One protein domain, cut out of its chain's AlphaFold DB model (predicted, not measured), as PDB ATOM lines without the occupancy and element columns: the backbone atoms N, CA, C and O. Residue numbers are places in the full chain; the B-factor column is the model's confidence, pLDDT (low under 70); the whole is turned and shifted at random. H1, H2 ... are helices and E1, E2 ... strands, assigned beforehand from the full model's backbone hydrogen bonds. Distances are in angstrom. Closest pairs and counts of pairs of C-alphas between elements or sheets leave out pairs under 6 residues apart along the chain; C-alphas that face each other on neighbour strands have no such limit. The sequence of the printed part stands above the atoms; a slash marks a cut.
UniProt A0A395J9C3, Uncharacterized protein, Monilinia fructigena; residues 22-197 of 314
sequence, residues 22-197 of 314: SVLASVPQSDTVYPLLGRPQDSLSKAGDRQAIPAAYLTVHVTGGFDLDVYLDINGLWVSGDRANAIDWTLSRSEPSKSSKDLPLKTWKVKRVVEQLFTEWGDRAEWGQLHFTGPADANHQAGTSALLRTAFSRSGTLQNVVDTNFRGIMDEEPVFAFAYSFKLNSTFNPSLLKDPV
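This is residues 22 to 197 of the 314 residues of an uncharacterized protein of Monilinia fructigena (UniProt A0A395J9C3). This is a sandwich of two twisted sheets of five strands, partly face to face with their strands nearly aligned, and helix H2 packs on the face of one sheet that is turned away from the other, with that sheet curled round it. A long strand-free excursion after E2 carries the short H1, and residues 44 to 50 stick out from the body. The printed part has 176 residues, with two named helices and ten named strands in the order E1 E2 H1 E3 E4 E5 E6 E7 E8 H2 E9 E10; the sheets run E2 E1 E4 E9 E8 and E3 E10 E7 E6 E5, both antiparallel. The class is mostly strand, though under half of the residues are in named elements. The whole is compact, with a radius of gyration of the C-alphas of 16.9 A and spans of 50 by 43 by 31 A.

Begin with the sheet that holds the longest strand, E9, residues 174 to 182: find C-alpha 174 at (506.737, 624.268, 437.161) and run 25.5 A to C-alpha 182. Its sheet also holds E4, residues 68 to 75, 23.6 A long; E8, residues 139 to 144, 16.3 A; E1, residues 22 to 26, 13.2 A, from C-alpha 22 at (501.114, 613.725, 432.476); and E2, residues 33 to 35. In the other sheet look for E5, residues 87 to 93, 20.1 A; E6, residues 106 to 112, 20.3 A; E7, residues 129 to 134, 16.3 A; E3, residues 58 to 60; and E10, residues 186 to 193, 23.2 A, ending at (521.327, 611.103, 434.416). H2, residues 145 to 155, measures 15.5 A, and H1 is residues 48 to 51.

Look first at E4 and E9, antiparallel neighbours, where N 178 and O 72 are 2.9 A apart. On the other side of E4 lies E1, with N 71 and O 24 at 2.8 A; E1 and E2 form a hairpin without N and O pairs within hydrogen-bond range. E8 is the edge strand beside E9, with N 177 and O 141 at 2.8 A. H2 is on this sheet, which makes two layers, a helix on one face of a sheet; the closest C-alphas of H2 and E9, those of Ser 145 and Val 175, are 5.4 A apart. The two sheets form a sandwich, two sheets face to face, the facing parts 11.0 A centre to centre; the closest C-alphas of E6 and E9, those of Trp 108 and Phe 176, are 6.9 A apart. In the second sheet E5, E6 and E7 form a meander, each strand the antiparallel neighbour of the one before, with N 109 and O 90 at 2.8 A and N 108 and O 132 at 2.8 A. E10 has staggered pairing: residues 186 to 188 pair with E3, N 58 and O 188 being 2.7 A apart, and residues 189 to 193 pair with E7, N 131 and O 191 being 2.8 A apart. H1 is on neither sheet. In H2 every O i to N i+4 pair is within hydrogen-bond range; H1 is too short for such a pair.

The C-alphas of Gly 65 and Phe 118, the two farthest apart, are 50.4 A apart. The printed part has no cut. The long links are E2 to H1, E4 to E5, E5 to E6, E6 to E7 and H2 to E9. The mean pLDDT of the printed part is 75.9, and it is under 70 at residues 22 to 52, 59 to 64, 96 to 101 and 183 to 197.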
ATOM      1  N   SER A  22     502.451 613.647 433.066       40.09
ATOM      2  CA  SER A  22     501.114 613.725 432.476       40.09
ATOM      3  C   SER A  22     501.175 613.623 430.966       40.09
ATOM      4  O   SER A  22     502.000 614.258 430.314       40.09
ATOM      5  N   VAL A  23     500.255 612.831 430.422       54.94
ATOM      6  CA  VAL A  23     500.026 612.681 428.985       54.94
ATOM      7  C   VAL A  23     498.598 613.099 428.698       54.94
ATOM      8  O   VAL A  23     497.669 612.576 429.315       54.94
ATOM      9  N   LEU A  24     498.422 614.025 427.761       45.75
ATOM     10  CA  LEU A  24     497.114 614.454 427.279       45.75
ATOM     11  C   LEU A  24     497.082 614.292 425.761       45.75
ATOM     12  O   LEU A  24     498.014 614.696 425.070       45.75
ATOM     13  N   ALA A  25     496.000 613.727 425.239       51.41
ATOM     14  CA  ALA A  25     495.722 613.687 423.809       51.41
ATOM     15  C   ALA A  25     494.508 614.577 423.508       51.41
ATOM     16  O   ALA A  25     493.491 614.468 424.197       51.41
ATOM     17  N   SER A  26     494.621 615.449 422.503       53.72
ATOM     18  CA  SER A  26     493.551 616.335 422.036       53.72
ATOM     19  C   SER A  26     493.138 615.954 420.617       53.72
ATOM     20  O   SER A  26     493.973 615.903 419.712       53.72
ATOM     21  N   VAL A  27     491.843 615.694 420.430       60.44
ATOM     22  CA  VAL A  27     491.239 615.368 419.132       60.44
ATOM     23  C   VAL A  27     490.439 616.576 418.644       60.44
ATOM     24  O   VAL A  27     489.493 616.987 419.327       60.44
ATOM     25  N   PRO A  28     490.747 617.140 417.463       46.84
ATOM     26  CA  PRO A  28     489.929 618.196 416.889       46.84
ATOM     27  C   PRO A  28     488.495 617.676 416.707       46.84
ATOM     28  O   PRO A  28     488.295 616.693 416.001       46.84
ATOM     29  N   GLN A  29     487.513 618.359 417.313       45.31
ATOM     30  CA  GLN A  29     486.050 618.133 417.225       45.31
ATOM     31  C   GLN A  29     485.383 617.259 418.306       45.31
ATOM     32  O   GLN A  29     484.162 617.122 418.249       45.31
ATOM     33  N   SER A  30     486.094 616.712 419.302       48.44
ATOM     34  CA  SER A  30     485.441 615.889 420.344       48.44
ATOM     35  C   SER A  30     485.379 616.497 421.751       48.44
ATOM     36  O   SER A  30     484.753 615.883 422.612       48.44
ATOM     37  N   ASP A  31     486.013 617.649 422.023       43.47
ATOM     38  CA  ASP A  31     486.167 618.248 423.374       43.47
ATOM     39  C   ASP A  31     486.590 617.235 424.471       43.47
ATOM     40  O   ASP A  31     486.417 617.470 425.668       43.47
ATOM     41  N   THR A  32     487.152 616.084 424.080       37.22
ATOM     42  CA  THR A  32     487.425 614.955 424.973       37.22
ATOM     43  C   THR A  32     488.928 614.752 425.104       37.22
ATOM     44  O   THR A  32     489.623 614.530 424.113       37.22
ATOM     45  N   VAL A  33     489.421 614.806 426.343       34.12
ATOM     46  CA  VAL A  33     490.832 614.609 426.694       34.12
ATOM     47  C   VAL A  33     490.996 613.255 427.380       34.12
ATOM     48  O   VAL A  33     490.307 612.971 428.359       34.12
ATOM     49  N   TYR A  34     491.924 612.433 426.889       37.59
ATOM     50  CA  TYR A  34     492.207 611.108 427.452       37.59
ATOM     51  C   TYR A  34     493.552 611.102 428.201       37.59
ATOM     52  O   TYR A  34     494.567 611.450 427.590       37.59
ATOM     53  N   PRO A  35     493.598 610.691 429.484       27.92
ATOM     54  CA  PRO A  35     494.849 610.392 430.171       27.92
ATOM     55  C   PRO A  35     495.371 609.024 429.712       27.92
ATOM     56  O   PRO A  35     494.653 608.026 429.773       27.92
ATOM     57  N   LEU A  36     496.622 608.967 429.256       38.81
ATOM     58  CA  LEU A  36     497.266 607.722 428.831       38.81
ATOM     59  C   LEU A  36     498.533 607.486 429.653       38.81
ATOM     60  O   LEU A  36     499.473 608.273 429.609       38.81
ATOM     61  N   LEU A  37     498.565 606.386 430.405       32.09
ATOM     62  CA  LEU A  37     499.765 605.946 431.111       32.09
ATOM     63  C   LEU A  37     500.630 605.128 430.139       32.09
ATOM     64  O   LEU A  37     500.223 604.060 429.680       32.09
ATOM     65  N   GLY A  38     501.800 605.662 429.789       28.36
ATOM     66  CA  GLY A  38     502.776 604.994 428.928       28.36
ATOM     67  C   GLY A  38     503.516 603.860 429.642       28.36
ATOM     68  O   GLY A  38     503.582 603.821 430.868       28.36
ATOM     69  N   ARG A  39     504.070 602.934 428.852       30.41
ATOM     70  CA  ARG A  39     504.845 601.760 429.281       30.41
ATOM     71  C   ARG A  39     506.351 602.055 429.133       30.41
ATOM     72  O   ARG A  39     506.823 602.025 428.003       30.41
ATOM     73  N   PRO A  40     507.109 602.360 430.202       30.55
ATOM     74  CA  PRO A  40     508.506 602.790 430.100       30.55
ATOM     75  C   PRO A  40     509.556 601.650 430.162       30.55
ATOM     76  O   PRO A  40     510.659 601.872 430.650       30.55
ATOM     77  N   GLN A  41     509.266 600.426 429.699       37.06
ATOM     78  CA  GLN A  41     510.078 599.234 430.027       37.06
ATOM     79  C   GLN A  41     510.785 598.512 428.860       37.06
ATOM     80  O   GLN A  41     510.687 597.292 428.771       37.06
ATOM     81  N   ASP A  42     511.563 599.205 428.025       32.59
ATOM     82  CA  ASP A  42     512.266 598.551 426.906       32.59
ATOM     83  C   ASP A  42     513.781 598.817 426.930       32.59
ATOM     84  O   ASP A  42     514.214 599.880 426.492       32.59
ATOM     85  N   SER A  43     514.601 597.860 427.400       32.91
ATOM     86  CA  SER A  43     516.026 597.707 427.016       32.91
ATOM     87  C   SER A  43     516.675 596.461 427.640       32.91
ATOM     88  O   SER A  43     516.961 596.467 428.830       32.91
ATOM     89  N   LEU A  44     517.019 595.438 426.841       42.84
ATOM     90  CA  LEU A  44     518.082 594.475 427.183       42.84
ATOM     91  C   LEU A  44     518.778 593.893 425.940       42.84
ATOM     92  O   LEU A  44     518.133 593.352 425.049       42.84
ATOM     93  N   SER A  45     520.120 593.941 425.913       36.72
ATOM     94  CA  SER A  45     520.977 593.084 425.069       36.72
ATOM     95  C   SER A  45     522.405 592.955 425.613       36.72
ATOM     96  O   SER A  45     522.800 593.720 426.489       36.72
ATOM     97  N   LYS A  46     523.178 592.006 425.062       38.31
ATOM     98  CA  LYS A  46     524.518 591.535 425.484       38.31
ATOM     99  C   LYS A  46     525.700 592.515 425.308       38.31
ATOM    100  O   LYS A  46     526.840 592.070 425.228       38.31
ATOM    101  N   ALA A  47     525.472 593.823 425.263       39.66
ATOM    102  CA  ALA A  47     526.553 594.807 425.301       39.66
ATOM    103  C   ALA A  47     526.379 595.692 426.543       39.66
ATOM    104  O   ALA A  47     525.334 596.315 426.727       39.66
ATOM    105  N   GLY A  48     527.383 595.700 427.427       49.50
ATOM    106  CA  GLY A  48     527.348 596.431 428.702       49.50
ATOM    107  C   GLY A  48     527.237 597.957 428.562       49.50
ATOM    108  O   GLY A  48     526.978 598.636 429.548       49.50
ATOM    109  N   ASP A  49     527.374 598.495 427.343       59.06
ATOM    110  CA  ASP A  49     527.226 599.919 427.027       59.06
ATOM    111  C   ASP A  49     525.786 600.418 427.231       59.06
ATOM    112  O   ASP A  49     525.580 601.444 427.872       59.06
ATOM    113  N   ARG A  50     524.785 599.675 426.737       64.62
ATOM    114  CA  ARG A  50     523.358 600.046 426.800       64.62
ATOM    115  C   ARG A  50     522.764 599.867 428.187       64.62
ATOM    116  O   ARG A  50     521.944 600.673 428.604       64.62
ATOM    117  N   GLN A  51     523.180 598.817 428.892       61.66
ATOM    118  CA  GLN A  51     522.663 598.487 430.224       61.66
ATOM    119  C   GLN A  51     523.065 599.532 431.272       61.66
ATOM    120  O   GLN A  51     522.363 599.730 432.257       61.66
ATOM    121  N   ALA A  52     524.172 600.238 431.032       63.09
ATOM    122  CA  ALA A  52     524.671 601.284 431.911       63.09
ATOM    123  C   ALA A  52     523.977 602.646 431.738       63.09
ATOM    124  O   ALA A  52     524.317 603.582 432.464       63.09
ATOM    125  N   ILE A  53     523.055 602.790 430.777       71.38
ATOM    126  CA  ILE A  53     522.385 604.057 430.465       71.38
ATOM    127  C   ILE A  53     521.120 604.198 431.333       71.38
ATOM    128  O   ILE A  53     520.168 603.446 431.128       71.38
ATOM    129  N   PRO A  54     521.037 605.183 432.251       75.44
ATOM    130  CA  PRO A  54     519.839 605.423 433.055       75.44
ATOM    131  C   PRO A  54     518.821 606.275 432.271       75.44
ATOM    132  O   PRO A  54     518.526 607.426 432.598       75.44
ATOM    133  N   ALA A  55     518.310 605.718 431.175       74.38
ATOM    134  CA  ALA A  55     517.374 606.379 430.273       74.38
ATOM    135  C   ALA A  55     516.257 605.432 429.836       74.38
ATOM    136  O   ALA A  55     516.459 604.221 429.758       74.38
ATOM    137  N   ALA A  56     515.086 605.996 429.541       73.38
ATOM    138  CA  ALA A  56     513.940 605.261 429.039       73.38
ATOM    139  C   ALA A  56     513.397 605.897 427.752       73.38
ATOM    140  O   ALA A  56     513.575 607.085 427.471       73.38
ATOM    141  N   TYR A  57     512.673 605.087 426.988       72.56
ATOM    142  CA  TYR A  57     511.908 605.545 425.836       72.56
ATOM    143  C   TYR A  57     510.434 605.692 426.226       72.56
ATOM    144  O   TYR A  57     509.901 604.912 427.015       72.56
ATOM    145  N   LEU A  58     509.764 606.685 425.648       74.19
ATOM    146  CA  LEU A  58     508.317 606.862 425.678       74.19
ATOM    147  C   LEU A  58     507.803 606.986 424.240       74.19
ATOM    148  O   LEU A  58     507.821 608.044 423.607       74.19
ATOM    149  N   THR A  59     507.291 605.890 423.709       69.62
ATOM    150  CA  THR A  59     506.754 605.880 422.352       69.62
ATOM    151  C   THR A  59     505.257 606.138 422.376       69.62
ATOM    152  O   THR A  59     504.519 605.596 423.200       69.62
ATOM    153  N   VAL A  60     504.792 606.982 421.456       68.94
ATOM    154  CA  VAL A  60     503.365 607.239 421.267       68.94
ATOM    155  C   VAL A  60     502.985 606.746 419.880       68.94
ATOM    156  O   VAL A  60     503.364 607.325 418.865       68.94
ATOM    157  N   HIS A  61     502.238 605.646 419.841       69.69
ATOM    158  CA  HIS A  61     501.724 605.070 418.606       69.69
ATOM    159  C   HIS A  61     500.288 605.540 418.395       69.69
ATOM    160  O   HIS A  61     499.397 605.200 419.171       69.69
ATOM    161  N   VAL A  62     500.070 606.323 417.340       65.50
ATOM    162  CA  VAL A  62     498.748 606.844 416.975       65.50
ATOM    163  C   VAL A  62     498.291 606.150 415.702       65.50
ATOM    164  O   VAL A  62     499.006 606.127 414.704       65.50
ATOM    165  N   THR A  63     497.092 605.579 415.725       65.56
ATOM    166  CA  THR A  63     496.457 604.984 414.545       65.56
ATOM    167  C   THR A  63     495.059 605.566 414.424       65.56
ATOM    168  O   THR A  63     494.272 605.483 415.362       65.56
ATOM    169  N   GLY A  64     494.751 606.193 413.292       68.44
ATOM    170  CA  GLY A  64     493.485 606.893 413.114       68.44
ATOM    171  C   GLY A  64     493.352 607.528 411.735       68.44
ATOM    172  O   GLY A  64     494.262 607.451 410.913       68.44
ATOM    173  N   GLY A  65     492.190 608.135 411.489       71.69
ATOM    174  CA  GLY A  65     491.872 608.847 410.245       71.69
ATOM    175  C   GLY A  65     491.898 610.373 410.370       71.69
ATOM    176  O   GLY A  65     491.370 611.046 409.491       71.69
ATOM    177  N   PHE A  66     492.433 610.910 411.467       73.25
ATOM    178  CA  PHE A  66     492.430 612.339 411.783       73.25
ATOM    179  C   PHE A  66     493.722 612.756 412.501       73.25
ATOM    180  O   PHE A  66     494.394 611.920 413.110       73.25
ATOM    181  N   ASP A  67     494.046 614.049 412.421       75.75
ATOM    182  CA  ASP A  67     495.209 614.653 413.080       75.75
ATOM    183  C   ASP A  67     495.025 614.652 414.609       75.75
ATOM    184  O   ASP A  67     493.934 614.937 415.109       75.75
ATOM    185  N   LEU A  68     496.093 614.352 415.355       79.81
ATOM    186  CA  LEU A  68     496.080 614.309 416.820       79.81
ATOM    187  C   LEU A  68     497.196 615.177 417.395       79.81
ATOM    188  O   LEU A  68     498.349 615.029 416.995       79.81
ATOM    189  N   ASP A  69     496.883 615.989 418.400       84.31
ATOM    190  CA  ASP A  69     497.899 616.675 419.194       84.31
ATOM    191  C   ASP A  69     498.130 615.924 420.505       84.31
ATOM    192  O   ASP A  69     497.195 615.662 421.266       84.31
ATOM    193  N   VAL A  70     499.387 615.589 420.790       83.56
ATOM    194  CA  VAL A  70     499.780 614.928 422.039       83.56
ATOM    195  C   VAL A  70     500.650 615.867 422.847       83.56
ATOM    196  O   VAL A  70     501.611 616.430 422.328       83.56
ATOM    197  N   TYR A  71     500.327 615.992 424.127       86.62
ATOM    198  CA  TYR A  71     501.059 616.754 425.123       86.62
ATOM    199  C   TYR A  71     501.637 615.824 426.179       86.62
ATOM    200  O   TYR A  71     500.964 614.912 426.662       86.62
ATOM    201  N   LEU A  72     502.883 616.093 426.547       86.19
ATOM    202  CA  LEU A  72     503.636 615.387 427.566       86.19
ATOM    203  C   LEU A  72     504.275 616.412 428.490       86.19
ATOM    204  O   LEU A  72     504.961 617.311 428.003       86.19
ATOM    205  N   ASP A  73     504.107 616.253 429.799       89.31
ATOM    206  CA  ASP A  73     504.845 617.037 430.783       89.31
ATOM    207  C   ASP A  73     505.443 616.196 431.907       89.31
ATOM    208  O   ASP A  73     505.002 615.084 432.206       89.31
ATOM    209  N   ILE A  74     506.485 616.765 432.506       87.06
ATOM    210  CA  ILE A  74     507.121 616.297 433.734       87.06
ATOM    211  C   ILE A  74     507.317 617.484 434.676       87.06
ATOM    212  O   ILE A  74     507.443 618.620 434.217       87.06
ATOM    213  N   ASN A  75     507.393 617.227 435.979       90.38
ATOM    214  CA  ASN A  75     507.647 618.259 436.987       90.38
ATOM    215  C   ASN A  75     508.960 618.014 437.758       90.38
ATOM    216  O   ASN A  75     509.744 617.112 437.460       90.38
ATOM    217  N   GLY A  76     509.204 618.825 438.786       88.44
ATOM    218  CA  GLY A  76     510.388 618.715 439.636       88.44
ATOM    219  C   GLY A  76     510.467 617.477 440.541       88.44
ATOM    220  O   GLY A  76     511.536 617.186 441.076       88.44
ATOM    221  N   LEU A  77     509.392 616.688 440.672       88.25
ATOM    222  CA  LEU A  77     509.385 615.452 441.468       88.25
ATOM    223  C   LEU A  77     510.198 614.322 440.828       88.25
ATOM    224  O   LEU A  77     510.149 613.201 441.305       88.25
ATOM    225  N   TRP A  78     510.954 614.576 439.767       83.94
ATOM    226  CA  TRP A  78     511.954 613.639 439.256       83.94
ATOM    227  C   TRP A  78     513.344 613.857 439.871       83.94
ATOM    228  O   TRP A  78     514.144 612.927 439.894       83.94
ATOM    229  N   VAL A  79     513.625 615.057 440.398       89.56
ATOM    230  CA  VAL A  79     514.971 615.458 440.868       89.56
ATOM    231  C   VAL A  79     515.079 615.646 442.383       89.56
ATOM    232  O   VAL A  79     516.178 615.845 442.893       89.56
ATOM    233  N   SER A  80     513.958 615.601 443.108       90.94
ATOM    234  CA  SER A  80     513.929 615.605 444.578       90.94
ATOM    235  C   SER A  80     512.624 615.022 445.128       90.94
ATOM    236  O   SER A  80     511.558 615.179 444.515       90.94
ATOM    237  N   GLY A  81     512.721 614.319 446.257       84.31
ATOM    238  CA  GLY A  81     511.617 613.883 447.110       84.31
ATOM    239  C   GLY A  81     510.967 615.020 447.894       84.31
ATOM    240  O   GLY A  81     509.769 614.966 448.182       84.31
ATOM    241  N   ASP A  82     511.734 616.059 448.218       91.50
ATOM    242  CA  ASP A  82     511.242 617.209 448.965       91.50
ATOM    243  C   ASP A  82     510.565 618.212 448.025       91.50
ATOM    244  O   ASP A  82     511.177 618.896 447.206       91.50
ATOM    245  N   ARG A  83     509.252 618.322 448.201       91.38
ATOM    246  CA  ARG A  83     508.337 619.153 447.416       91.38
ATOM    247  C   ARG A  83     508.614 620.659 447.523       91.38
ATOM    248  O   ARG A  83     508.111 621.414 446.690       91.38
ATOM    249  N   ALA A  84     509.365 621.098 448.532       94.06
ATOM    250  CA  ALA A  84     509.715 622.501 448.741       94.06
ATOM    251  C   ALA A  84     511.045 622.902 448.086       94.06
ATOM    252  O   ALA A  84     511.326 624.095 447.967       94.06
ATOM    253  N   ASN A  85     511.863 621.938 447.647       95.56
ATOM    254  CA  ASN A  85     513.181 622.237 447.097       95.56
ATOM    255  C   ASN A  85     513.102 623.101 445.837       95.56
ATOM    256  O   ASN A  85     512.286 622.861 444.948       95.56
ATOM    257  N   ALA A  86     513.999 624.082 445.746       97.44
ATOM    258  CA  ALA A  86     514.162 624.893 444.549       97.44
ATOM    259  C   ALA A  86     514.884 624.105 443.449       97.44
ATOM    260  O   ALA A  86     515.902 623.446 443.699       97.44
ATOM    261  N   ILE A  87     514.383 624.227 442.224       97.38
ATOM    262  CA  ILE A  87     514.973 623.621 441.030       97.38
ATOM    263  C   ILE A  87     515.351 624.698 440.015       97.38
ATOM    264  O   ILE A  87     514.689 625.732 439.915       97.38
ATOM    265  N   ASP A  88     516.416 624.443 439.265       96.88
ATOM    266  CA  ASP A  88     516.738 625.189 438.054       96.88
ATOM    267  C   ASP A  88     516.439 624.331 436.823       96.88
ATOM    268  O   ASP A  88     516.348 623.097 436.887       96.88
ATOM    269  N   TRP A  89     516.221 624.999 435.696       97.88
ATOM    270  CA  TRP A  89     515.981 624.314 434.440       97.88
ATOM    271  C   TRP A  89     516.464 625.113 433.242       97.88
ATOM    272  O   TRP A  89     516.517 626.341 433.238       97.88
ATOM    273  N   THR A  90     516.791 624.396 432.176       97.38
ATOM    274  CA  THR A  90     517.150 624.984 430.886       97.38
ATOM    275  C   THR A  90     516.612 624.127 429.748       97.38
ATOM    276  O   THR A  90     516.389 622.928 429.911       97.38
ATOM    277  N   LEU A  91     516.417 624.740 428.581       96.75
ATOM    278  CA  LEU A  91     516.180 624.021 427.334       96.75
ATOM    279  C   LEU A  91     517.422 624.131 426.455       96.75
ATOM    280  O   LEU A  91     517.798 625.231 426.053       96.75
ATOM    281  N   SER A  92     518.029 623.000 426.118       94.06
ATOM    282  CA  SER A  92     519.114 622.935 425.139       94.06
ATOM    283  C   SER A  92     518.635 622.356 423.813       94.06
ATOM    284  O   SER A  92     517.672 621.588 423.763       94.06
ATOM    285  N   ARG A  93     519.349 622.689 422.736       92.00
ATOM    286  CA  ARG A  93     519.225 622.015 421.441       92.00
ATOM    287  C   ARG A  93     520.525 621.288 421.139       92.00
ATOM    288  O   ARG A  93     521.587 621.859 421.375       92.00
ATOM    289  N   SER A  94     520.447 620.054 420.654       85.44
ATOM    290  CA  SER A  94     521.647 619.339 420.228       85.44
ATOM    291  C   SER A  94     522.248 620.008 418.993       85.44
ATOM    292  O   SER A  94     521.534 620.591 418.171       85.44
ATOM    293  N   GLU A  95     523.564 619.898 418.848       77.69
ATOM    294  CA  GLU A  95     524.237 620.355 417.636       77.69
ATOM    295  C   GLU A  95     523.787 619.518 416.427       77.69
ATOM    296  O   GLU A  95     523.589 618.304 416.564       77.69
ATOM    297  N   PRO A  96     523.630 620.126 415.237       67.88
ATOM    298  CA  PRO A  96     523.371 619.372 414.022       67.88
ATOM    299  C   PRO A  96     524.558 618.454 413.732       67.88
ATOM    300  O   PRO A  96     525.717 618.886 413.722       67.88
ATOM    301  N   SER A  97     524.280 617.186 413.455       65.12
ATOM    302  CA  SER A  97     525.319 616.261 413.022       65.12
ATOM    303  C   SER A  97     525.901 616.716 411.682       65.12
ATOM    304  O   SER A  97     525.179 616.952 410.715       65.12
ATOM    305  N   LYS A  98     527.232 616.819 411.599       61.69
ATOM    306  CA  LYS A  98     527.926 617.138 410.337       61.69
ATOM    307  C   LYS A  98     527.905 615.970 409.342       61.69
ATOM    308  O   LYS A  98     528.239 616.172 408.178       61.69
ATOM    309  N   SER A  99     527.563 614.762 409.795       57.38
ATOM    310  CA  SER A  99     527.657 613.515 409.025       57.38
ATOM    311  C   SER A  99     526.324 612.787 408.830       57.38
ATOM    312  O   SER A  99     526.261 611.884 407.998       57.38
ATOM    313  N   SER A 100     525.258 613.169 409.537       62.25
ATOM    314  CA  SER A 100     523.927 612.561 409.414       62.25
ATOM    315  C   SER A 100     522.844 613.611 409.160       62.25
ATOM    316  O   SER A 100     522.988 614.777 409.515       62.25
ATOM    317  N   LYS A 101     521.737 613.199 408.524       68.44
ATOM    318  CA  LYS A 101     520.539 614.037 408.309       68.44
ATOM    319  C   LYS A 101     519.698 614.206 409.588       68.44
ATOM    320  O   LYS A 101     518.526 614.564 409.496       68.44
ATOM    321  N   ASP A 102     520.264 613.907 410.755       76.25
ATOM    322  CA  ASP A 102     519.531 613.910 412.013       76.25
ATOM    323  C   ASP A 102     519.188 615.346 412.414       76.25
ATOM    324  O   ASP A 102     520.032 616.247 412.399       76.25
ATOM    325  N   LEU A 103     517.915 615.561 412.738       81.69
ATOM    326  CA  LEU A 103     517.424 616.854 413.193       81.69
ATOM    327  C   LEU A 103     517.875 617.116 414.640       81.69
ATOM    328  O   LEU A 103     517.976 616.174 415.428       81.69
ATOM    329  N   PRO A 104     518.114 618.384 415.018       87.38
ATOM    330  CA  PRO A 104     518.572 618.722 416.360       87.38
ATOM    331  C   PRO A 104     517.506 618.396 417.412       87.38
ATOM    332  O   PRO A 104     516.367 618.847 417.320       87.38
ATOM    333  N   LEU A 105     517.881 617.656 418.447       90.31
ATOM    334  CA  LEU A 105     516.995 617.282 419.544       90.31
ATOM    335  C   LEU A 105     516.784 618.461 420.495       90.31
ATOM    336  O   LEU A 105     517.682 619.281 420.688       90.31
ATOM    337  N   LYS A 106     515.604 618.537 421.112       93.62
ATOM    338  CA  LYS A 106     515.306 619.479 422.198       93.62
ATOM    339  C   LYS A 106     515.366 618.731 423.518       93.62
ATOM    340  O   LYS A 106     514.678 617.729 423.669       93.62
ATOM    341  N   THR A 107     516.123 619.239 424.482       94.88
ATOM    342  CA  THR A 107     516.276 618.590 425.788       94.88
ATOM    343  C   THR A 107     516.041 619.585 426.909       94.88
ATOM    344  O   THR A 107     516.776 620.566 427.038       94.88
ATOM    345  N   TRP A 108     515.036 619.316 427.738       96.44
ATOM    346  CA  TRP A 108     514.896 619.948 429.044       96.44
ATOM    347  C   TRP A 108     515.925 619.354 429.994       96.44
ATOM    348  O   TRP A 108     515.997 618.134 430.125       96.44
ATOM    349  N   LYS A 109     516.706 620.205 430.653       96.25
ATOM    350  CA  LYS A 109     517.659 619.830 431.700       96.25
ATOM    351  C   LYS A 109     517.178 620.437 433.004       96.25
ATOM    352  O   LYS A 109     517.072 621.658 433.073       96.25
ATOM    353  N   VAL A 110     516.879 619.609 433.998       95.69
ATOM    354  CA  VAL A 110     516.289 620.031 435.278       95.69
ATOM    355  C   VAL A 110     517.093 619.425 436.415       95.69
ATOM    356  O   VAL A 110     517.420 618.241 436.366       95.69
ATOM    357  N   LYS A 111     517.414 620.207 437.440       95.62
ATOM    358  CA  LYS A 111     518.093 619.724 438.650       95.62
ATOM    359  C   LYS A 111     517.744 620.610 439.841       95.62
ATOM    360  O   LYS A 111     517.134 621.665 439.688       95.62
ATOM    361  N   ARG A 112     518.149 620.200 441.042       95.94
ATOM    362  CA  ARG A 112     518.083 621.075 442.218       95.94
ATOM    363  C   ARG A 112     519.047 622.248 442.053       95.94
ATOM    364  O   ARG A 112     520.153 622.072 441.548       95.94
ATOM    365  N   VAL A 113     518.655 623.416 442.563       96.38
ATOM    366  CA  VAL A 113     519.561 624.576 442.663       96.38
ATOM    367  C   VAL A 113     520.753 624.241 443.565       96.38
ATOM    368  O   VAL A 113     521.889 624.614 443.276       96.38
ATOM    369  N   VAL A 114     520.494 623.508 444.652       95.81
ATOM    370  CA  VAL A 114     521.513 623.002 445.574       95.81
ATOM    371  C   VAL A 114     521.370 621.488 445.663       95.81
ATOM    372  O   VAL A 114     520.447 620.985 446.299       95.81
ATOM    373  N   GLU A 115     522.273 620.761 445.012       90.06
ATOM    374  CA  GLU A 115     522.326 619.302 445.099       90.06
ATOM    375  C   GLU A 115     522.919 618.858 446.438       90.06
ATOM    376  O   GLU A 115     523.885 619.438 446.940       90.06
ATOM    377  N   GLN A 116     522.362 617.792 447.005       86.88
ATOM    378  CA  GLN A 116     522.874 617.165 448.217       86.88
ATOM    379  C   GLN A 116     523.324 615.752 447.859       86.88
ATOM    380  O   GLN A 116     522.540 614.800 447.834       86.88
ATOM    381  N   LEU A 117     524.609 615.643 447.522       81.94
ATOM    382  CA  LEU A 117     525.217 614.393 447.079       81.94
ATOM    383  C   LEU A 117     525.064 613.303 448.140       81.94
ATOM    384  O   LEU A 117     525.344 613.539 449.314       81.94
ATOM    385  N   PHE A 118     524.671 612.108 447.697       78.44
ATOM    386  CA  PHE A 118     524.530 610.919 448.544       78.44
ATOM    387  C   PHE A 118     523.544 611.095 449.707       78.44
ATOM    388  O   PHE A 118     523.705 610.487 450.762       78.44
ATOM    389  N   THR A 119     522.513 611.920 449.512       80.06
ATOM    390  CA  THR A 119     521.403 612.075 450.461       80.06
ATOM    391  C   THR A 119     520.075 611.696 449.819       80.06
ATOM    392  O   THR A 119     519.911 611.799 448.601       80.06
ATOM    393  N   GLU A 120     519.131 611.238 450.636       77.62
ATOM    394  CA  GLU A 120     517.818 610.790 450.177       77.62
ATOM    395  C   GLU A 120     516.701 611.489 450.959       77.62
ATOM    396  O   GLU A 120     516.822 611.725 452.163       77.62
ATOM    397  N   TRP A 121     515.598 611.793 450.274       78.81
ATOM    398  CA  TRP A 121     514.333 612.200 450.881       78.81
ATOM    399  C   TRP A 121     513.232 611.241 450.435       78.81
ATOM    400  O   TRP A 121     512.890 611.195 449.253       78.81
ATOM    401  N   GLY A 122     512.674 610.466 451.369       79.81
ATOM    402  CA  GLY A 122     511.679 609.436 451.043       79.81
ATOM    403  C   GLY A 122     512.203 608.422 450.023       79.81
ATOM    404  O   GLY A 122     511.546 608.183 449.016       79.81
ATOM    405  N   ASP A 123     513.419 607.911 450.247       71.75
ATOM    406  CA  ASP A 123     514.124 606.942 449.386       71.75
ATOM    407  C   ASP A 123     514.435 607.441 447.963       71.75
ATOM    408  O   ASP A 123     514.718 606.664 447.047       71.75
ATOM    409  N   ARG A 124     514.405 608.763 447.756       72.00
ATOM    410  CA  ARG A 124     514.719 609.401 446.476       72.00
ATOM    411  C   ARG A 124     515.988 610.223 446.595       72.00
ATOM    412  O   ARG A 124     516.107 611.057 447.485       72.00
ATOM    413  N   ALA A 125     516.917 609.983 445.674       80.31
ATOM    414  CA  ALA A 125     518.170 610.718 445.597       80.31
ATOM    415  C   ALA A 125     517.925 612.223 445.434       80.31
ATOM    416  O   ALA A 125     517.132 612.656 444.600       80.31
ATOM    417  N   GLU A 126     518.676 612.999 446.203       86.56
ATOM    418  CA  GLU A 126     518.606 614.455 446.270       86.56
ATOM    419  C   GLU A 126     519.710 615.133 445.423       86.56
ATOM    420  O   GLU A 126     520.123 616.270 445.683       86.56
ATOM    421  N   TRP A 127     520.203 614.425 444.403       88.62
ATOM    422  CA  TRP A 127     521.172 614.886 443.403       88.62
ATOM    423  C   TRP A 127     520.959 614.176 442.054       88.62
ATOM    424  O   TRP A 127     520.333 613.114 441.979       88.62
ATOM    425  N   GLY A 128     521.514 614.751 440.989       87.06
ATOM    426  CA  GLY A 128     521.362 614.317 439.606       87.06
ATOM    427  C   GLY A 128     520.610 615.334 438.747       87.06
ATOM    428  O   GLY A 128     519.952 616.254 439.240       87.06
ATOM    429  N   GLN A 129     520.690 615.141 437.431       90.50
ATOM    430  CA  GLN A 129     520.025 615.984 436.445       90.50
ATOM    431  C   GLN A 129     519.074 615.154 435.583       90.50
ATOM    432  O   GLN A 129     519.439 614.159 434.957       90.50
ATOM    433  N   LEU A 130     517.822 615.587 435.539       90.50
ATOM    434  CA  LEU A 130     516.809 615.048 434.651       90.50
ATOM    435  C   LEU A 130     516.982 615.644 433.255       90.50
ATOM    436  O   LEU A 130     517.112 616.858 433.101       90.50
ATOM    437  N   HIS A 131     516.932 614.780 432.250       91.12
ATOM    438  CA  HIS A 131     517.002 615.112 430.837       91.12
ATOM    439  C   HIS A 131     515.756 614.598 430.119       91.12
ATOM    440  O   HIS A 131     515.617 613.406 429.859       91.12
ATOM    441  N   PHE A 132     514.851 615.490 429.738       91.50
ATOM    442  CA  PHE A 132     513.674 615.113 428.960       91.50
ATOM    443  C   PHE A 132     513.826 615.565 427.523       91.50
ATOM    444  O   PHE A 132     513.866 616.765 427.247       91.50
ATOM    445  N   THR A 133     513.965 614.594 426.622       90.31
ATOM    446  CA  THR A 133     514.339 614.836 425.231       90.31
ATOM    447  C   THR A 133     513.173 614.560 424.291       90.31
ATOM    448  O   THR A 133     512.554 613.496 424.327       90.31
ATOM    449  N   GLY A 134     512.900 615.528 423.424       87.12
ATOM    450  CA  GLY A 134     511.906 615.456 422.364       87.12
ATOM    451  C   GLY A 134     512.494 615.816 420.995       87.12
ATOM    452  O   GLY A 134     513.610 616.348 420.904       87.12
ATOM    453  N   PRO A 135     511.749 615.539 419.914       87.94
ATOM    454  CA  PRO A 135     512.193 615.819 418.557       87.94
ATOM    455  C   PRO A 135     512.248 617.328 418.259       87.94
ATOM    456  O   PRO A 135     511.657 618.160 418.954       87.94
ATOM    457  N   ALA A 136     512.967 617.688 417.196       88.56
ATOM    458  CA  ALA A 136     513.228 619.075 416.793       88.56
ATOM    459  C   ALA A 136     511.959 619.904 416.545       88.56
ATOM    460  O   ALA A 136     511.911 621.108 416.810       88.56
ATOM    461  N   ASP A 137     510.938 619.254 416.010       88.56
ATOM    462  CA  ASP A 137     509.658 619.793 415.569       88.56
ATOM    463  C   ASP A 137     508.579 619.764 416.662       88.56
ATOM    464  O   ASP A 137     507.542 620.399 416.491       88.56
ATOM    465  N   ALA A 138     508.839 619.154 417.827       91.31
ATOM    466  CA  ALA A 138     507.943 619.273 418.976       91.31
ATOM    467  C   ALA A 138     507.879 620.725 419.472       91.31
ATOM    468  O   ALA A 138     508.911 621.360 419.734       91.31
ATOM    469  N   ASN A 139     506.673 621.250 419.669       94.81
ATOM    470  CA  ASN A 139     506.484 622.470 420.437       94.81
ATOM    471  C   ASN A 139     506.876 622.211 421.894       94.81
ATOM    472  O   ASN A 139     506.754 621.095 422.388       94.81
ATOM    473  N   HIS A 140     507.365 623.230 422.587       96.25
ATOM    474  CA  HIS A 140     507.824 623.098 423.969       96.25
ATOM    475  C   HIS A 140     507.268 624.225 424.831       96.25
ATOM    476  O   HIS A 140     506.955 625.298 424.320       96.25
ATOM    477  N   GLN A 141     507.149 624.006 426.136       97.62
ATOM    478  CA  GLN A 141     506.885 625.095 427.071       97.62
ATOM    479  C   GLN A 141     507.315 624.725 428.488       97.62
ATOM    480  O   GLN A 141     507.108 623.591 428.906       97.62
ATOM    481  N   ALA A 142     507.874 625.685 429.223       97.75
ATOM    482  CA  ALA A 142     507.988 625.604 430.678       97.75
ATOM    483  C   ALA A 142     507.049 626.630 431.323       97.75
ATOM    484  O   ALA A 142     506.896 627.732 430.792       97.75
ATOM    485  N   GLY A 143     506.407 626.270 432.435       94.88
ATOM    486  CA  GLY A 143     505.504 627.152 433.182       94.88
ATOM    487  C   GLY A 143     504.611 626.391 434.161       94.88
ATOM    488  O   GLY A 143     504.813 625.202 434.384       94.88
ATOM    489  N   THR A 144     503.620 627.063 434.748       94.31
ATOM    490  CA  THR A 144     502.707 626.472 435.744       94.31
ATOM    491  C   THR A 144     501.826 625.368 435.154       94.31
ATOM    492  O   THR A 144     501.103 625.602 434.179       94.31
ATOM    493  N   SER A 145     501.811 624.196 435.796       87.44
ATOM    494  CA  SER A 145     501.104 622.984 435.347       87.44
ATOM    495  C   SER A 145     499.653 623.230 434.917       87.44
ATOM    496  O   SER A 145     499.272 622.935 433.783       87.44
ATOM    497  N   ALA A 146     498.843 623.835 435.789       82.75
ATOM    498  CA  ALA A 146     497.427 624.089 435.536       82.75
ATOM    499  C   ALA A 146     497.195 625.006 434.321       82.75
ATOM    500  O   ALA A 146     496.263 624.781 433.544       82.75
ATOM    501  N   LEU A 147     498.052 626.015 434.129       89.00
ATOM    502  CA  LEU A 147     497.940 626.961 433.018       89.00
ATOM    503  C   LEU A 147     498.317 626.304 431.691       89.00
ATOM    504  O   LEU A 147     497.584 626.452 430.716       89.00
ATOM    505  N   LEU A 148     499.418 625.546 431.662       88.44
ATOM    506  CA  LEU A 148     499.889 624.857 430.458       88.44
ATOM    507  C   LEU A 148     498.889 623.791 430.001       88.44
ATOM    508  O   LEU A 148     498.496 623.786 428.835       88.44
ATOM    509  N   ARG A 149     498.404 622.952 430.923       87.19
ATOM    510  CA  ARG A 149     497.410 621.909 430.619       87.19
ATOM    511  C   ARG A 149     496.081 622.501 430.140       87.19
ATOM    512  O   ARG A 149     495.501 621.995 429.184       87.19
ATOM    513  N   THR A 150     495.623 623.601 430.750       80.62
ATOM    514  CA  THR A 150     494.395 624.308 430.330       80.62
ATOM    515  C   THR A 150     494.556 625.008 428.981       80.62
ATOM    516  O   THR A 150     493.620 625.051 428.188       80.62
ATOM    517  N   ALA A 151     495.726 625.587 428.707       84.12
ATOM    518  CA  ALA A 151     496.004 626.190 427.409       84.12
ATOM    519  C   ALA A 151     496.023 625.113 426.318       84.12
ATOM    520  O   ALA A 151     495.307 625.240 425.326       84.12
ATOM    521  N   PHE A 152     496.751 624.016 426.548       84.94
ATOM    522  CA  PHE A 152     496.828 622.905 425.606       84.94
ATOM    523  C   PHE A 152     495.458 622.277 425.334       84.94
ATOM    524  O   PHE A 152     495.131 622.046 424.174       84.94
ATOM    525  N   SER A 153     494.617 622.069 426.354       83.06
ATOM    526  CA  SER A 153     493.277 621.498 426.144       83.06
ATOM    527  C   SER A 153     492.368 622.368 425.269       83.06
ATOM    528  O   SER A 153     491.436 621.850 424.663       83.06
ATOM    529  N   ARG A 154     492.634 623.677 425.176       83.50
ATOM    530  CA  ARG A 154     491.868 624.612 424.338       83.50
ATOM    531  C   ARG A 154     492.448 624.791 422.941       83.50
ATOM    532  O   ARG A 154     491.689 625.045 422.012       83.50
ATOM    533  N   SER A 155     493.772 624.745 422.796       87.56
ATOM    534  CA  SER A 155     494.449 625.102 421.543       87.56
ATOM    535  C   SER A 155     495.199 623.962 420.861       87.56
ATOM    536  O   SER A 155     495.667 624.164 419.746       87.56
ATOM    537  N   GLY A 156     495.380 622.812 421.518       83.69
ATOM    538  CA  GLY A 156     496.167 621.682 421.003       83.69
ATOM    539  C   GLY A 156     497.656 621.989 420.802       83.69
ATOM    540  O   GLY A 156     498.377 621.215 420.187       83.69
ATOM    541  N   THR A 157     498.156 623.126 421.297       89.81
ATOM    542  CA  THR A 157     499.523 623.583 421.006       89.81
ATOM    543  C   THR A 157     500.170 624.315 422.175       89.81
ATOM    544  O   THR A 157     499.484 624.845 423.051       89.81
ATOM    545  N   LEU A 158     501.502 624.364 422.155       93.88
ATOM    546  CA  LEU A 158     502.346 625.093 423.097       93.88
ATOM    547  C   LEU A 158     503.005 626.295 422.423       93.88
ATOM    548  O   LEU A 158     503.219 626.313 421.213       93.88
ATOM    549  N   GLN A 159     503.363 627.297 423.222       95.12
ATOM    550  CA  GLN A 159     503.807 628.602 422.722       95.12
ATOM    551  C   GLN A 159     505.319 628.703 422.467       95.12
ATOM    552  O   GLN A 159     505.784 629.760 422.053       95.12
ATOM    553  N   ASN A 160     506.103 627.638 422.692       96.19
ATOM    554  CA  ASN A 160     507.569 627.670 422.563       96.19
ATOM    555  C   ASN A 160     508.232 628.694 423.504       96.19
ATOM    556  O   ASN A 160     509.178 629.384 423.125       96.19
ATOM    557  N   VAL A 161     507.716 628.787 424.736       96.25
ATOM    558  CA  VAL A 161     508.185 629.717 425.775       96.25
ATOM    559  C   VAL A 161     508.888 628.956 426.892       96.25
ATOM    560  O   VAL A 161     508.384 627.951 427.389       96.25
ATOM    561  N   VAL A 162     510.039 629.462 427.321       97.06
ATOM    562  CA  VAL A 162     510.767 628.947 428.482       97.06
ATOM    563  C   VAL A 162     510.584 629.932 429.630       97.06
ATOM    564  O   VAL A 162     511.081 631.055 429.567       97.06
ATOM    565  N   ASP A 163     509.857 629.520 430.666       96.31
ATOM    566  CA  ASP A 163     509.827 630.234 431.941       96.31
ATOM    567  C   ASP A 163     511.244 630.301 432.535       96.31
ATOM    568  O   ASP A 163     511.978 629.317 432.496       96.31
ATOM    569  N   THR A 164     511.642 631.462 433.051       95.25
ATOM    570  CA  THR A 164     512.970 631.701 433.650       95.25
ATOM    571  C   THR A 164     512.891 632.030 435.142       95.25
ATOM    572  O   THR A 164     513.915 632.288 435.772       95.25
ATOM    573  N   ASN A 165     511.689 632.007 435.725       96.44
ATOM    574  CA  ASN A 165     511.474 632.215 437.149       96.44
ATOM    575  C   ASN A 165     511.664 630.901 437.926       96.44
ATOM    576  O   ASN A 165     510.704 630.170 438.176       96.44
ATOM    577  N   PHE A 166     512.909 630.589 438.290       96.56
ATOM    578  CA  PHE A 166     513.247 629.392 439.067       96.56
ATOM    579  C   PHE A 166     512.620 629.421 440.464       96.56
ATOM    580  O   PHE A 166     512.704 630.427 441.169       96.56
ATOM    581  N   ARG A 167     511.999 628.310 440.867       97.38
ATOM    582  CA  ARG A 167     511.195 628.221 442.095       97.38
ATOM    583  C   ARG A 167     511.112 626.797 442.647       97.38
ATOM    584  O   ARG A 167     511.722 625.874 442.104       97.38
ATOM    585  N   GLY A 168     510.401 626.648 443.764       96.12
ATOM    586  CA  GLY A 168     510.160 625.363 444.422       96.12
ATOM    587  C   GLY A 168     509.329 624.403 443.567       96.12
ATOM    588  O   GLY A 168     508.502 624.839 442.772       96.12
ATOM    589  N   ILE A 169     509.503 623.091 443.758       92.88
ATOM    590  CA  ILE A 169     508.815 622.053 442.960       92.88
ATOM    591  C   ILE A 169     507.284 622.199 442.979       92.88
ATOM    592  O   ILE A 169     506.640 621.966 441.960       92.88
ATOM    593  N   MET A 170     506.699 622.589 444.114       92.62
ATOM    594  CA  MET A 170     505.251 622.814 444.237       92.62
ATOM    595  C   MET A 170     504.845 624.294 444.281       92.62
ATOM    596  O   MET A 170     503.662 624.584 444.462       92.62
ATOM    597  N   ASP A 171     505.788 625.220 444.123       95.69
ATOM    598  CA  ASP A 171     505.494 626.650 444.024       95.69
ATOM    599  C   ASP A 171     505.148 626.988 442.572       95.69
ATOM    600  O   ASP A 171     505.986 626.827 441.687       95.69
ATOM    601  N   GLU A 172     503.892 627.365 442.309       93.62
ATOM    602  CA  GLU A 172     503.346 627.494 440.948       93.62
ATOM    603  C   GLU A 172     503.804 626.347 440.026       93.62
ATOM    604  O   GLU A 172     504.313 626.603 438.926       93.62
ATOM    605  N   GLU A 173     503.659 625.112 440.537       91.75
ATOM    606  CA  GLU A 173     504.218 623.844 440.034       91.75
ATOM    607  C   GLU A 173     504.793 623.951 438.610       91.75
ATOM    608  O   GLU A 173     504.035 623.857 437.632       91.75
ATOM    609  N   PRO A 174     506.113 624.188 438.467       95.62
ATOM    610  CA  PRO A 174     506.737 624.268 437.161       95.62
ATOM    611  C   PRO A 174     506.728 622.890 436.494       95.62
ATOM    612  O   PRO A 174     507.192 621.897 437.061       95.62
ATOM    613  N   VAL A 175     506.229 622.848 435.260       93.56
ATOM    614  CA  VAL A 175     506.295 621.673 434.389       93.56
ATOM    615  C   VAL A 175     507.088 621.972 433.127       93.56
ATOM    616  O   VAL A 175     507.136 623.110 432.658       93.56
ATOM    617  N   PHE A 176     507.688 620.925 432.571       95.94
ATOM    618  CA  PHE A 176     508.512 620.955 431.367       95.94
ATOM    619  C   PHE A 176     507.828 620.122 430.299       95.94
ATOM    620  O   PHE A 176     507.818 618.892 430.366       95.94
ATOM    621  N   ALA A 177     507.209 620.805 429.345       93.38
ATOM    622  CA  ALA A 177     506.292 620.186 428.412       93.38
ATOM    623  C   ALA A 177     506.847 620.116 426.991       93.38
ATOM    624  O   ALA A 177     507.530 621.033 426.515       93.38
ATOM    625  N   PHE A 178     506.469 619.045 426.301       94.38
ATOM    626  CA  PHE A 178     506.482 618.942 424.851       94.38
ATOM    627  C   PHE A 178     505.061 618.723 424.335       94.38
ATOM    628  O   PHE A 178     504.252 618.055 424.972       94.38
ATOM    629  N   ALA A 179     504.773 619.259 423.155       91.19
ATOM    630  CA  ALA A 179     503.568 618.964 422.403       91.19
ATOM    631  C   ALA A 179     503.914 618.683 420.945       91.19
ATOM    632  O   ALA A 179     504.777 619.347 420.367       91.19
ATOM    633  N   TYR A 180     503.237 617.715 420.346       87.69
ATOM    634  CA  TYR A 180     503.497 617.308 418.976       87.69
ATOM    635  C   TYR A 180     502.204 616.993 418.241       87.69
ATOM    636  O   TYR A 180     501.368 616.237 418.736       87.69
ATOM    637  N   SER A 181     502.088 617.562 417.045       86.56
ATOM    638  CA  SER A 181     500.976 617.334 416.131       86.56
ATOM    639  C   SER A 181     501.295 616.145 415.235       86.56
ATOM    640  O   SER A 181     502.100 616.233 414.306       86.56
ATOM    641  N   PHE A 182     500.663 615.013 415.510       74.12
ATOM    642  CA  PHE A 182     500.809 613.800 414.727       74.12
ATOM    643  C   PHE A 182     500.053 613.941 413.414       74.12
ATOM    644  O   PHE A 182     498.828 613.855 413.367       74.12
ATOM    645  N   LYS A 183     500.826 614.045 412.332       66.00
ATOM    646  CA  LYS A 183     500.368 613.778 410.961       66.00
ATOM    647  C   LYS A 183     500.746 612.361 410.496       66.00
ATOM    648  O   LYS A 183     500.851 612.117 409.301       66.00
ATOM    649  N   LEU A 184     500.884 611.448 411.476       56.03
ATOM    650  CA  LEU A 184     501.389 610.057 411.476       56.03
ATOM    651  C   LEU A 184     502.892 609.893 411.850       56.03
ATOM    652  O   LEU A 184     503.779 610.222 411.068       56.03
ATOM    653  N   ASN A 185     503.098 609.278 413.035       50.81
ATOM    654  CA  ASN A 185     504.287 608.737 413.754       50.81
ATOM    655  C   ASN A 185     505.372 609.673 414.354       50.81
ATOM    656  O   ASN A 185     505.987 610.466 413.648       50.81
ATOM    657  N   SER A 186     505.679 609.497 415.660       50.22
ATOM    658  CA  SER A 186     506.746 610.200 416.425       50.22
ATOM    659  C   SER A 186     507.118 609.475 417.739       50.22
ATOM    660  O   SER A 186     506.309 608.718 418.273       50.22
ATOM    661  N   THR A 187     508.315 609.738 418.287       51.81
ATOM    662  CA  THR A 187     508.873 609.098 419.505       51.81
ATOM    663  C   THR A 187     509.408 610.155 420.488       51.81
ATOM    664  O   THR A 187     509.977 611.149 420.042       51.81
ATOM    665  N   PHE A 188     509.262 609.954 421.806       51.12
ATOM    666  CA  PHE A 188     509.762 610.849 422.869       51.12
ATOM    667  C   PHE A 188     510.594 610.087 423.906       51.12
ATOM    668  O   PHE A 188     510.261 608.955 424.213       51.12
ATOM    669  N   ASN A 189     511.633 610.681 424.512       49.88
ATOM    670  CA  ASN A 189     512.544 609.935 425.401       49.88
ATOM    671  C   ASN A 189     512.821 610.665 426.731       49.88
ATOM    672  O   ASN A 189     513.591 611.634 426.755       49.88
ATOM    673  N   PRO A 190     512.223 610.223 427.855       48.19
ATOM    674  CA  PRO A 190     512.597 610.683 429.192       48.19
ATOM    675  C   PRO A 190     513.868 609.984 429.713       48.19
ATOM    676  O   PRO A 190     514.014 608.769 429.634       48.19
ATOM    677  N   SER A 191     514.820 610.726 430.281       49.50
ATOM    678  CA  SER A 191     516.083 610.169 430.795       49.50
ATOM    679  C   SER A 191     516.515 610.862 432.088       49.50
ATOM    680  O   SER A 191     516.410 612.078 432.196       49.50
ATOM    681  N   LEU A 192     517.034 610.131 433.076       51.06
ATOM    682  CA  LEU A 192     517.526 610.714 434.332       51.06
ATOM    683  C   LEU A 192     518.998 610.354 434.508       51.06
ATOM    684  O   LEU A 192     519.331 609.214 434.815       51.06
ATOM    685  N   LEU A 193     519.889 611.330 434.341       52.22
ATOM    686  CA  LEU A 193     521.327 611.103 434.416       52.22
ATOM    687  C   LEU A 193     521.856 611.521 435.792       52.22
ATOM    688  O   LEU A 193     521.628 612.636 436.259       52.22
ATOM    689  N   LYS A 194     522.591 610.620 436.443       49.81
ATOM    690  CA  LYS A 194     523.275 610.879 437.716       49.81
ATOM    691  C   LYS A 194     524.779 610.770 437.508       49.81
ATOM    692  O   LYS A 194     525.243 609.787 436.934       49.81
ATOM    693  N   ASP A 195     525.516 611.765 437.980       56.94
ATOM    694  CA  ASP A 195     526.976 611.753 438.065       56.94
ATOM    695  C   ASP A 195     527.396 612.588 439.290       56.94
ATOM    696  O   ASP A 195     527.121 613.789 439.305       56.94
ATOM    697  N   PRO A 196     528.000 611.993 440.339       59.12
ATOM    698  CA  PRO A 196     528.333 610.572 440.513       59.12
ATOM    699  C   PRO A 196     527.098 609.686 440.755       59.12
ATOM    700  O   PRO A 196     526.043 610.165 441.176       59.12
ATOM    701  N   VAL A 197     527.229 608.375 440.512       47.78
ATOM    702  CA  VAL A 197     526.103 607.427 440.646       47.78
ATOM    703  C   VAL A 197     525.978 606.886 442.068       47.78
ATOM    704  O   VAL A 197     524.874 606.873 442.603       47.78
TER     705      VAL A 197